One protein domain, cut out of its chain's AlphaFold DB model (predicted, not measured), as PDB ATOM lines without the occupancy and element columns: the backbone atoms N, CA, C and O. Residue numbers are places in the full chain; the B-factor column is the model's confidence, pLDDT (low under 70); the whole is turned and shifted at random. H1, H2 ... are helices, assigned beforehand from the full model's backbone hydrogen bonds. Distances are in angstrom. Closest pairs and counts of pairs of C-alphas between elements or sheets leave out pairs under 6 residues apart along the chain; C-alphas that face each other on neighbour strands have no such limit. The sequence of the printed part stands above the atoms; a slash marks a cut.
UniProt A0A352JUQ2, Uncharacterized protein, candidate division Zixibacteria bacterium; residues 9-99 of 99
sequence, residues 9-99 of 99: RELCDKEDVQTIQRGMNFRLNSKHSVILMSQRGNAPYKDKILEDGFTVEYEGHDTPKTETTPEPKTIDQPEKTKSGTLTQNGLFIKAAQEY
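What this domain is: This is residues 9 to 99 of the 99 residues of an uncharacterized protein of candidate division Zixibacteria bacterium (UniProt A0A352JUQ2). The printed part has little regular structure: a long winding stretch of loops, residues 15 to 87, joins the short helix H1 to the longer H2, and the two helices stay apart from each other. Within the loops are two short antiparallel pairings, and the turn at residues 50 to 55 sticks out. The printed part has 91 residues with two named helices, H1 then H2, which together hold 17 of the 91 printed residues, and no named strand; the class is all helix. The whole is only just compact, close to loose, with a radius of gyration of the C-alphas of 14.6 A and spans of 37 by 32 by 32 A.

How they stand to each other: H2, residues 88 to 98, and H1, residues 9 to 14, are apart. Residues 24 to 25 pair with 34 to 35, and 48 to 49 with 56 to 57. In both helices every O i to N i+4 pair is within hydrogen-bond range.

Where its parts are: H2 measures 15.5 A, from C-alpha 88 at (183.722, 246.255, 169.270) to C-alpha 98 at (198.487, 249.896, 166.102). H1 begins at C-alpha 9, (169.305, 242.974, 151.918).

The domain as a whole: The C-alphas farthest apart, of Asp 52 and Glu 67, are 41.7 A apart. The link from H1 to H2 is long, and the printed part has no cut. Residue 44 is under pLDDT 70.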
ATOM      1  N   ARG A   9     169.037 244.361 152.310       94.19
ATOM      2  CA  ARG A   9     169.305 242.974 151.918       94.19
ATOM      3  C   ARG A   9     170.535 242.874 151.023       94.19
ATOM      4  O   ARG A   9     171.395 242.053 151.309       94.19
ATOM      5  N   GLU A  10     170.649 243.744 150.022       94.94
ATOM      6  CA  GLU A  10     171.822 243.788 149.142       94.94
ATOM      7  C   GLU A  10     173.102 244.113 149.915       94.94
ATOM      8  O   GLU A  10     174.142 243.531 149.633       94.94
ATOM      9  N   LEU A  11     173.029 244.991 150.923       92.25
ATOM     10  CA  LEU A  11     174.152 245.245 151.826       92.25
ATOM     11  C   LEU A  11     174.565 243.968 152.575       92.25
ATOM     12  O   LEU A  11     175.743 243.633 152.599       92.25
ATOM     13  N   CYS A  12     173.611 243.238 153.158       93.19
ATOM     14  CA  CYS A  12     173.901 241.980 153.854       93.19
ATOM     15  C   CYS A  12     174.513 240.928 152.913       93.19
ATOM     16  O   CYS A  12     175.494 240.285 153.274       93.19
ATOM     17  N   ASP A  13     173.968 240.794 151.700       93.06
ATOM     18  CA  ASP A  13     174.477 239.869 150.680       93.06
ATOM     19  C   ASP A  13     175.889 240.258 150.214       93.06
ATOM     20  O   ASP A  13     176.750 239.394 150.056       93.06
ATOM     21  N   LYS A  14     176.160 241.558 150.043       91.75
ATOM     22  CA  LYS A  14     177.480 242.082 149.658       91.75
ATOM     23  C   LYS A  14     178.539 241.842 150.732       91.75
ATOM     24  O   LYS A  14     179.691 241.573 150.396       91.75
ATOM     25  N   GLU A  15     178.140 241.917 151.997       91.94
ATOM     26  CA  GLU A  15     179.012 241.665 153.145       91.94
ATOM     27  C   GLU A  15     179.091 240.184 153.553       91.94
ATOM     28  O   GLU A  15     179.801 239.866 154.506       91.94
ATOM     29  N   ASP A  16     178.408 239.282 152.835       91.75
ATOM     30  CA  ASP A  16     178.336 237.837 153.111       91.75
ATOM     31  C   ASP A  16     177.873 237.512 154.545       91.75
ATOM     32  O   ASP A  16     178.403 236.644 155.242       91.75
ATOM     33  N   VAL A  17     176.863 238.244 155.019       91.25
ATOM     34  CA  VAL A  17     176.271 238.044 156.346       91.25
ATOM     35  C   VAL A  17     174.758 237.963 156.272       91.25
ATOM     36  O   VAL A  17     174.103 238.573 155.433       91.25
ATOM     37  N   GLN A  18     174.150 237.222 157.198       91.25
ATOM     38  CA  GLN A  18     172.690 237.135 157.244       91.25
ATOM     39  C   GLN A  18     172.043 238.458 157.664       91.25
ATOM     40  O   GLN A  18     170.993 238.819 157.128       91.25
ATOM     41  N   THR A  19     172.656 239.159 158.624       91.31
ATOM     42  CA  THR A  19     172.149 240.416 159.190       91.31
ATOM     43  C   THR A  19     173.284 241.289 159.710       91.31
ATOM     44  O   THR A  19     174.206 240.771 160.341       91.31
ATOM     45  N   ILE A  20     173.144 242.609 159.580       91.06
ATOM     46  CA  ILE A  20     174.000 243.599 160.245       91.06
ATOM     47  C   ILE A  20     173.148 244.348 161.267       91.06
ATOM     48  O   ILE A  20     172.275 245.132 160.908       91.06
ATOM     49  N   GLN A  21     173.377 244.076 162.551       86.75
ATOM     50  CA  GLN A  21     172.553 244.626 163.638       86.75
ATOM     51  C   GLN A  21     173.229 245.760 164.411       86.75
ATOM     52  O   GLN A  21     172.557 246.515 165.107       86.75
ATOM     53  N   ARG A  22     174.559 245.868 164.334       88.94
ATOM     54  CA  ARG A  22     175.338 246.860 165.084       88.94
ATOM     55  C   ARG A  22     175.725 248.023 164.185       88.94
ATOM     56  O   ARG A  22     176.004 247.818 163.006       88.94
ATOM     57  N   GLY A  23     175.832 249.213 164.777       89.50
ATOM     58  CA  GLY A  23     176.352 250.402 164.094       89.50
ATOM     59  C   GLY A  23     177.825 250.273 163.698       89.50
ATOM     60  O   GLY A  23     178.235 250.814 162.686       89.50
ATOM     61  N   MET A  24     178.611 249.471 164.423       92.38
ATOM     62  CA  MET A  24     180.003 249.170 164.073       92.38
ATOM     63  C   MET A  24     180.232 247.666 164.092       92.38
ATOM     64  O   MET A  24     179.769 246.971 164.999       92.38
ATOM     65  N   ASN A  25     180.965 247.177 163.100       94.38
ATOM     66  CA  ASN A  25     181.263 245.769 162.906       94.38
ATOM     67  C   ASN A  25     182.738 245.633 162.522       94.38
ATOM     68  O   ASN A  25     183.122 245.731 161.356       94.38
ATOM     69  N   PHE A  26     183.578 245.446 163.533       94.31
ATOM     70  CA  PHE A  26     185.003 245.218 163.401       94.31
ATOM     71  C   PHE A  26     185.251 243.902 162.677       94.31
ATOM     72  O   PHE A  26     184.871 242.844 163.183       94.31
ATOM     73  N   ARG A  27     185.904 243.985 161.512       92.19
ATOM     74  CA  ARG A  27     186.182 242.851 160.626       92.19
ATOM     75  C   ARG A  27     184.952 241.962 160.436       92.19
ATOM     76  O   ARG A  27     185.001 240.763 160.702       92.19
ATOM     77  N   LEU A  28     183.848 242.583 159.997       90.56
ATOM     78  CA  LEU A  28     182.613 241.875 159.636       90.56
ATOM     79  C   LEU A  28     182.908 240.734 158.648       90.56
ATOM     80  O   LEU A  28     182.317 239.664 158.745       90.56
ATOM     81  N   ASN A  29     183.896 240.951 157.776       84.94
ATOM     82  CA  ASN A  29     184.578 239.924 157.000       84.94
ATOM     83  C   ASN A  29     186.107 240.027 157.182       84.94
ATOM     84  O   ASN A  29     186.630 240.898 157.880       84.94
ATOM     85  N   SER A  30     186.854 239.135 156.526       82.44
ATOM     86  CA  SER A  30     188.318 239.064 156.638       82.44
ATOM     87  C   SER A  30     189.067 240.266 156.053       82.44
ATOM     88  O   SER A  30     190.255 240.425 156.334       82.44
ATOM     89  N   LYS A  31     188.409 241.103 155.243       85.69
ATOM     90  CA  LYS A  31     189.051 242.187 154.488       85.69
ATOM     91  C   LYS A  31     188.891 243.543 155.156       85.69
ATOM     92  O   LYS A  31     189.828 244.333 155.126       85.69
ATOM     93  N   HIS A  32     187.719 243.831 155.715       91.00
ATOM     94  CA  HIS A  32     187.419 245.162 156.233       91.00
ATOM     95  C   HIS A  32     186.358 245.159 157.338       91.00
ATOM     96  O   HIS A  32     185.634 244.186 157.554       91.00
ATOM     97  N   SER A  33     186.306 246.278 158.056       93.06
ATOM     98  CA  SER A  33     185.273 246.587 159.041       93.06
ATOM     99  C   SER A  33     184.174 247.434 158.402       93.06
ATOM    100  O   SER A  33     184.448 248.207 157.488       93.06
ATOM    101  N   VAL A  34     182.952 247.336 158.925       92.62
ATOM    102  CA  VAL A  34     181.789 248.093 158.438       92.62
ATOM    103  C   VAL A  34     181.242 248.972 159.558       92.62
ATOM    104  O   VAL A  34     180.976 248.480 160.656       92.62
ATOM    105  N   ILE A  35     181.039 250.258 159.271       91.44
ATOM    106  CA  ILE A  35     180.304 251.194 160.130       91.44
ATOM    107  C   ILE A  35     179.048 251.675 159.400       91.44
ATOM    108  O   ILE A  35     179.087 251.975 158.208       91.44
ATOM    109  N   LEU A  36     177.922 251.718 160.104       90.19
ATOM    110  CA  LEU A  36     176.634 252.170 159.595       90.19
ATOM    111  C   LEU A  36     176.339 253.548 160.177       90.19
ATOM    112  O   LEU A  36     175.965 253.673 161.341       90.19
ATOM    113  N   MET A  37     176.496 254.586 159.362       87.19
ATOM    114  CA  MET A  37     176.216 255.963 159.759       87.19
ATOM    115  C   MET A  37     174.858 256.407 159.221       87.19
ATOM    116  O   MET A  37     174.606 256.371 158.017       87.19
ATOM    117  N   SER A  38     173.984 256.879 160.109       82.56
ATOM    118  CA  SER A  38     172.773 257.582 159.691       82.56
ATOM    119  C   SER A  38     173.096 259.050 159.432       82.56
ATOM    120  O   SER A  38     173.368 259.787 160.368       82.56
ATOM    121  N   GLN A  39     172.949 259.507 158.188       77.06
ATOM    122  CA  GLN A  39     173.082 260.927 157.824       77.06
ATOM    123  C   GLN A  39     171.790 261.744 158.042       77.06
ATOM    124  O   GLN A  39     171.662 262.878 157.581       77.06
ATOM    125  N   ARG A  40     170.777 261.172 158.708       81.25
ATOM    126  CA  ARG A  40     169.530 261.885 159.026       81.25
ATOM    127  C   ARG A  40     169.788 262.942 160.102       81.25
ATOM    128  O   ARG A  40     170.413 262.639 161.111       81.25
ATOM    129  N   GLY A  41     169.218 264.138 159.945       73.88
ATOM    130  CA  GLY A  41     169.436 265.265 160.869       73.88
ATOM    131  C   GLY A  41     168.957 265.054 162.316       73.88
ATOM    132  O   GLY A  41     169.296 265.843 163.187       73.88
ATOM    133  N   ASN A  42     168.183 264.000 162.586       74.12
ATOM    134  CA  ASN A  42     167.712 263.610 163.918       74.12
ATOM    135  C   ASN A  42     168.274 262.251 164.379       74.12
ATOM    136  O   ASN A  42     167.642 261.571 165.191       74.12
ATOM    137  N   ALA A  43     169.409 261.816 163.824       75.31
ATOM    138  CA  ALA A  43     170.071 260.598 164.272       75.31
ATOM    139  C   ALA A  43     170.430 260.695 165.771       75.31
ATOM    140  O   ALA A  43     170.801 261.768 166.247       75.31
ATOM    141  N   PRO A  44     170.317 259.591 166.533       69.06
ATOM    142  CA  PRO A  44     170.606 259.593 167.968       69.06
ATOM    143  C   PRO A  44     172.099 259.769 168.285       69.06
ATOM    144  O   PRO A  44     172.434 260.178 169.394       69.06
ATOM    145  N   TYR A  45     172.975 259.467 167.322       71.94
ATOM    146  CA  TYR A  45     174.426 259.597 167.427       71.94
ATOM    147  C   TYR A  45     174.895 260.830 166.658       71.94
ATOM    148  O   TYR A  45     174.337 261.172 165.612       71.94
ATOM    149  N   LYS A  46     175.921 261.504 167.180       76.19
ATOM    150  CA  LYS A  46     176.487 262.733 166.595       76.19
ATOM    151  C   LYS A  46     177.601 262.423 165.595       76.19
ATOM    152  O   LYS A  46     178.641 263.077 165.600       76.19
ATOM    153  N   ASP A  47     177.380 261.412 164.768       86.25
ATOM    154  CA  ASP A  47     178.351 260.995 163.768       86.25
ATOM    155  C   ASP A  47     178.459 262.061 162.671       86.25
ATOM    156  O   ASP A  47     177.455 262.654 162.260       86.25
ATOM    157  N   LYS A  48     179.670 262.308 162.172       87.25
ATOM    158  CA  LYS A  48     179.893 263.233 161.053       87.25
ATOM    159  C   LYS A  48     181.072 262.800 160.196       87.25
ATOM    160  O   LYS A  48     182.056 262.241 160.678       87.25
ATOM    161  N   ILE A  49     180.969 263.122 158.915       87.88
ATOM    162  CA  ILE A  49     182.102 263.138 157.995       87.88
ATOM    163  C   ILE A  49     182.721 264.536 158.107       87.88
ATOM    164  O   ILE A  49     181.989 265.529 158.074       87.88
ATOM    165  N   LEU A  50     184.034 264.619 158.312       89.94
ATOM    166  CA  LEU A  50     184.741 265.895 158.403       89.94
ATOM    167  C   LEU A  50     184.857 266.565 157.028       89.94
ATOM    168  O   LEU A  50     184.559 265.975 155.992       89.94
ATOM    169  N   GLU A  51     185.298 267.823 157.022       90.31
ATOM    170  CA  GLU A  51     185.400 268.645 155.806       90.31
ATOM    171  C   GLU A  51     186.347 268.058 154.746       90.31
ATOM    172  O   GLU A  51     186.215 268.370 153.564       90.31
ATOM    173  N   ASP A  52     187.269 267.177 155.146       91.88
ATOM    174  CA  ASP A  52     188.168 266.459 154.237       91.88
ATOM    175  C   ASP A  52     187.470 265.351 153.423       91.88
ATOM    176  O   ASP A  52     188.067 264.793 152.499       91.88
ATOM    177  N   GLY A  53     186.213 265.028 153.745       86.38
ATOM    178  CA  GLY A  53     185.409 264.017 153.064       86.38
ATOM    179  C   GLY A  53     185.872 262.574 153.287       86.38
ATOM    180  O   GLY A  53     185.325 261.667 152.658       86.38
ATOM    181  N   PHE A  54     186.861 262.346 154.152       86.88
ATOM    182  CA  PHE A  54     187.456 261.029 154.390       86.88
ATOM    183  C   PHE A  54     187.462 260.655 155.869       86.88
ATOM    184  O   PHE A  54     187.223 259.498 156.221       86.88
ATOM    185  N   THR A  55     187.714 261.622 156.744       89.38
ATOM    186  CA  THR A  55     187.745 261.387 158.179       89.38
ATOM    187  C   THR A  55     186.328 261.326 158.717       89.38
ATOM    188  O   THR A  55     185.482 262.179 158.445       89.38
ATOM    189  N   VAL A  56     186.078 260.296 159.514       88.69
ATOM    190  CA  VAL A  56     184.793 260.059 160.152       88.69
ATOM    191  C   VAL A  56     184.963 260.180 161.661       88.69
ATOM    192  O   VAL A  56     185.760 259.457 162.256       88.69
ATOM    193  N   GLU A  57     184.178 261.055 162.285       89.94
ATOM    194  CA  GLU A  57     183.907 260.978 163.720       89.94
ATOM    195  C   GLU A  57     182.663 260.105 163.913       89.94
ATOM    196  O   GLU A  57     181.585 260.436 163.413       89.94
ATOM    197  N   TYR A  58     182.827 258.974 164.598       89.56
ATOM    198  CA  TYR A  58     181.768 257.992 164.833       89.56
ATOM    199  C   TYR A  58     181.729 257.605 166.310       89.56
ATOM    200  O   TYR A  58     182.767 257.283 166.894       89.56
ATOM    201  N   GLU A  59     180.546 257.628 166.917       90.44
ATOM    202  CA  GLU A  59     180.378 257.285 168.328       90.44
ATOM    203  C   GLU A  59     180.396 255.765 168.559       90.44
ATOM    204  O   GLU A  59     179.788 254.981 167.828       90.44
ATOM    205  N   GLY A  60     181.088 255.334 169.617       92.19
ATOM    206  CA  GLY A  60     181.162 253.930 170.000       92.19
ATOM    207  C   GLY A  60     179.828 253.345 170.477       92.19
ATOM    208  O   GLY A  60     178.808 254.023 170.607       92.19
ATOM    209  N   HIS A  61     179.824 252.044 170.769       92.75
ATOM    210  CA  HIS A  61     178.664 251.380 171.362       92.75
ATOM    211  C   HIS A  61     178.559 251.680 172.851       92.75
ATOM    212  O   HIS A  61     179.516 251.489 173.603       92.75
ATOM    213  N   ASP A  62     177.356 252.044 173.281       92.62
ATOM    214  CA  ASP A  62     177.019 252.100 174.696       92.62
ATOM    215  C   ASP A  62     176.973 250.698 175.311       92.62
ATOM    216  O   ASP A  62     176.908 249.667 174.631       92.62
ATOM    217  N   THR A  63     176.953 250.656 176.639       91.50
ATOM    218  CA  THR A  63     176.629 249.424 177.359       91.50
ATOM    219  C   THR A  63     175.175 248.999 177.061       91.50
ATOM    220  O   THR A  63     174.323 249.857 176.817       91.50
ATOM    221  N   PRO A  64     174.833 247.697 177.097       89.62
ATOM    222  CA  PRO A  64     173.444 247.265 176.952       89.62
ATOM    223  C   PRO A  64     172.533 247.893 178.016       89.62
ATOM    224  O   PRO A  64     172.878 247.917 179.196       89.62
ATOM    225  N   LYS A  65     171.337 248.340 177.618       92.00
ATOM    226  CA  LYS A  65     170.314 248.799 178.565       92.00
ATOM    227  C   LYS A  65     169.809 247.614 179.394       92.00
ATOM    228  O   LYS A  65     169.318 246.632 178.840       92.00
ATOM    229  N   THR A  66     169.923 247.716 180.713       92.25
ATOM    230  CA  THR A  66     169.461 246.713 181.689       92.25
ATOM    231  C   THR A  66     168.756 247.407 182.854       92.25
ATOM    232  O   THR A  66     168.797 248.627 182.965       92.25
ATOM    233  N   GLU A  67     168.146 246.650 183.770       93.31
ATOM    234  CA  GLU A  67     167.569 247.221 185.002       93.31
ATOM    235  C   GLU A  67     168.611 247.980 185.840       93.31
ATOM    236  O   GLU A  67     168.318 249.021 186.420       93.31
ATOM    237  N   THR A  68     169.853 247.491 185.859       90.50
ATOM    238  CA  THR A  68     170.988 248.124 186.548       90.50
ATOM    239  C   THR A  68     171.673 249.219 185.730       90.50
ATOM    240  O   THR A  68     172.539 249.925 186.242       90.50
ATOM    241  N   THR A  69     171.323 249.363 184.454       90.94
ATOM    242  CA  THR A  69     171.860 250.375 183.539       90.94
ATOM    243  C   THR A  69     170.712 250.934 182.698       90.94
ATOM    244  O   THR A  69     170.621 250.664 181.497       90.94
ATOM    245  N   PRO A  70     169.779 251.671 183.334       92.25
ATOM    246  CA  PRO A  70     168.585 252.166 182.655       92.25
ATOM    247  C   PRO A  70     168.923 253.244 181.620       92.25
ATOM    248  O   PRO A  70     168.266 253.314 180.583       92.25
ATOM    249  N   GLU A  71     169.987 254.016 181.857       93.56
ATOM    250  CA  GLU A  71     170.450 255.102 180.993       93.56
ATOM    251  C   GLU A  71     171.903 254.851 180.545       93.56
ATOM    252  O   GLU A  71     172.840 255.358 181.158       93.56
ATOM    253  N   PRO A  72     172.140 254.055 179.482       92.56
ATOM    254  CA  PRO A  72     173.497 253.697 179.052       92.56
ATOM    255  C   PRO A  72     174.406 254.881 178.717       92.56
ATOM    256  O   PRO A  72     175.612 254.794 178.912       92.56
ATOM    257  N   LYS A  73     173.825 255.990 178.247       90.38
ATOM    258  CA  LYS A  73     174.546 257.214 177.872       90.38
ATOM    259  C   LYS A  73     175.196 257.943 179.046       90.38
ATOM    260  O   LYS A  73     176.026 258.815 178.822       90.38
ATOM    261  N   THR A  74     174.817 257.629 180.285       93.19
ATOM    262  CA  THR A  74     175.419 258.238 181.482       93.19
ATOM    263  C   THR A  74     176.583 257.415 182.032       93.19
ATOM    264  O   THR A  74     177.063 257.709 183.125       93.19
ATOM    265  N   ILE A  75     176.986 256.351 181.338       92.50
ATOM    266  CA  ILE A  75     178.056 255.440 181.747       92.50
ATOM    267  C   ILE A  75     179.109 255.399 180.644       92.50
ATOM    268  O   ILE A  75     178.780 255.444 179.458       92.50
ATOM    269  N   ASP A  76     180.373 255.269 181.041       94.56
ATOM    270  CA  ASP A  76     181.481 255.126 180.105       94.56
ATOM    271  C   ASP A  76     181.310 253.898 179.203       94.56
ATOM    272  O   ASP A  76     180.981 252.787 179.643       94.56
ATOM    273  N   GLN A  77     181.576 254.099 177.915       94.44
ATOM    274  CA  GLN A  77     181.538 253.038 176.922       94.44
ATOM    275  C   GLN A  77     182.695 252.051 177.160       94.44
ATOM    276  O   GLN A  77     183.858 252.457 177.211       94.44
ATOM    277  N   PRO A  78     182.423 250.742 177.296       95.25
ATOM    278  CA  PRO A  78     183.440 249.797 177.732       95.25
ATOM    279  C   PRO A  78     184.367 249.376 176.586       95.25
ATOM    280  O   PRO A  78     183.915 248.904 175.541       95.25
ATOM    281  N   GLU A  79     185.680 249.432 176.816       96.75
ATOM    282  CA  GLU A  79     186.690 248.817 175.936       96.75
ATOM    283  C   GLU A  79     186.665 247.279 176.029       96.75
ATOM    284  O   GLU A  79     186.892 246.568 175.049       96.75
ATOM    285  N   LYS A  80     186.352 246.743 177.214       96.94
ATOM    286  CA  LYS A  80     186.327 245.304 177.509       96.94
ATOM    287  C   LYS A  80     184.986 244.887 178.094       96.94
ATOM    288  O   LYS A  80     184.353 245.624 178.843       96.94
ATOM    289  N   THR A  81     184.553 243.678 177.765       93.75
ATOM    290  CA  THR A  81     183.407 243.037 178.408       93.75
ATOM    291  C   THR A  81     183.719 242.748 179.879       93.75
ATOM    292  O   THR A  81     184.875 242.756 180.307       93.75
ATOM    293  N   LYS A  82     182.692 242.384 180.658       90.00
ATOM    294  CA  LYS A  82     182.862 241.948 182.057       90.00
ATOM    295  C   LYS A  82     183.786 240.731 182.210       90.00
ATOM    296  O   LYS A  82     184.387 240.559 183.261       90.00
ATOM    297  N   SER A  83     183.904 239.898 181.172       94.25
ATOM    298  CA  SER A  83     184.813 238.745 181.126       94.25
ATOM    299  C   SER A  83     186.232 239.092 180.651       94.25
ATOM    300  O   SER A  83     187.074 238.204 180.571       94.25
ATOM    301  N   GLY A  84     186.510 240.359 180.324       95.56
ATOM    302  CA  GLY A  84     187.837 240.846 179.934       95.56
ATOM    303  C   GLY A  84     188.158 240.781 178.436       95.56
ATOM    304  O   GLY A  84     189.207 241.278 178.030       95.56
ATOM    305  N   THR A  85     187.280 240.223 177.597       97.06
ATOM    306  CA  THR A  85     187.454 240.233 176.131       97.06
ATOM    307  C   THR A  85     187.168 241.623 175.559       97.06
ATOM    308  O   THR A  85     186.291 242.311 176.072       97.06
ATOM    309  N   LEU A  86     187.848 242.035 174.484       97.44
ATOM    310  CA  LEU A  86     187.585 243.334 173.844       97.44
ATOM    311  C   LEU A  86     186.153 243.415 173.298       97.44
ATOM    312  O   LEU A  86     185.641 242.465 172.701       97.44
ATOM    313  N   THR A  87     185.516 244.566 173.493       96.44
ATOM    314  CA  THR A  87     184.271 244.923 172.807       96.44
ATOM    315  C   THR A  87     184.568 245.327 171.363       96.44
ATOM    316  O   THR A  87     185.723 245.406 170.946       96.44
ATOM    317  N   GLN A  88     183.530 245.626 170.580       95.31
ATOM    318  CA  GLN A  88     183.722 246.255 169.270       95.31
ATOM    319  C   GLN A  88     184.499 247.573 169.403       95.31
ATOM    320  O   GLN A  88     185.465 247.766 168.673       95.31
ATOM    321  N   ASN A  89     184.161 248.408 170.395       95.75
ATOM    322  CA  ASN A  89     184.899 249.636 170.702       95.75
ATOM    323  C   ASN A  89     186.378 249.332 170.957       95.75
ATOM    324  O   ASN A  89     187.243 249.923 170.321       95.75
ATOM    325  N   GLY A  90     186.670 248.360 171.827       97.00
ATOM    326  CA  GLY A  90     188.045 247.979 172.145       97.00
ATOM    327  C   GLY A  90     188.834 247.449 170.949       97.00
ATOM    328  O   GLY A  90     190.021 247.737 170.821       97.00
ATOM    329  N   LEU A  91     188.189 246.715 170.037       96.62
ATOM    330  CA  LEU A  91     188.827 246.242 168.806       96.62
ATOM    331  C   LEU A  91     189.186 247.397 167.861       96.62
ATOM    332  O   LEU A  91     190.285 247.403 167.310       96.62
ATOM    333  N   PHE A  92     188.300 248.384 167.703       95.12
ATOM    334  CA  PHE A  92     188.590 249.582 166.911       95.12
ATOM    335  C   PHE A  92     189.652 250.472 167.565       95.12
ATOM    336  O   PHE A  92     190.559 250.906 166.864       95.12
ATOM    337  N   ILE A  93     189.594 250.687 168.885       95.44
ATOM    338  CA  ILE A  93     190.618 251.435 169.640       95.44
ATOM    339  C   ILE A  93     191.986 250.791 169.438       95.44
ATOM    340  O   ILE A  93     192.934 251.467 169.051       95.44
ATOM    341  N   LYS A  94     192.073 249.472 169.642       96.00
ATOM    342  CA  LYS A  94     193.311 248.722 169.441       96.00
ATOM    343  C   LYS A  94     193.836 248.890 168.016       96.00
ATOM    344  O   LYS A  94     195.009 249.186 167.841       96.00
ATOM    345  N   ALA A  95     192.975 248.740 167.008       93.56
ATOM    346  CA  ALA A  95     193.383 248.930 165.620       93.56
ATOM    347  C   ALA A  95     193.869 250.362 165.353       93.56
ATOM    348  O   ALA A  95     194.883 250.525 164.700       93.56
ATOM    349  N   ALA A  96     193.207 251.388 165.887       90.62
ATOM    350  CA  ALA A  96     193.633 252.777 165.720       90.62
ATOM    351  C   ALA A  96     194.964 253.102 166.423       90.62
ATOM    352  O   ALA A  96     195.645 254.030 166.019       90.62
ATOM    353  N   GLN A  97     195.327 252.366 167.477       93.81
ATOM    354  CA  GLN A  97     196.599 252.534 168.194       93.81
ATOM    355  C   GLN A  97     197.766 251.772 167.550       93.81
ATOM    356  O   GLN A  97     198.923 252.087 167.819       93.81
ATOM    357  N   GLU A  98     197.476 250.733 166.764       93.56
ATOM    358  CA  GLU A  98     198.487 249.896 166.102       93.56
ATOM    359  C   GLU A  98     199.000 250.485 164.771       93.56
ATOM    360  O   GLU A  98     199.981 249.963 164.235       93.56
ATOM    361  N   TYR A  99     198.373 251.547 164.252       79.50
ATOM    362  CA  TYR A  99     198.744 252.252 163.015       79.50
ATOM    363  C   TYR A  99     199.081 253.718 163.289       79.50
ATOM    364  O   TYR A  99     199.946 254.248 162.556       79.50
TER     365      TYR A  99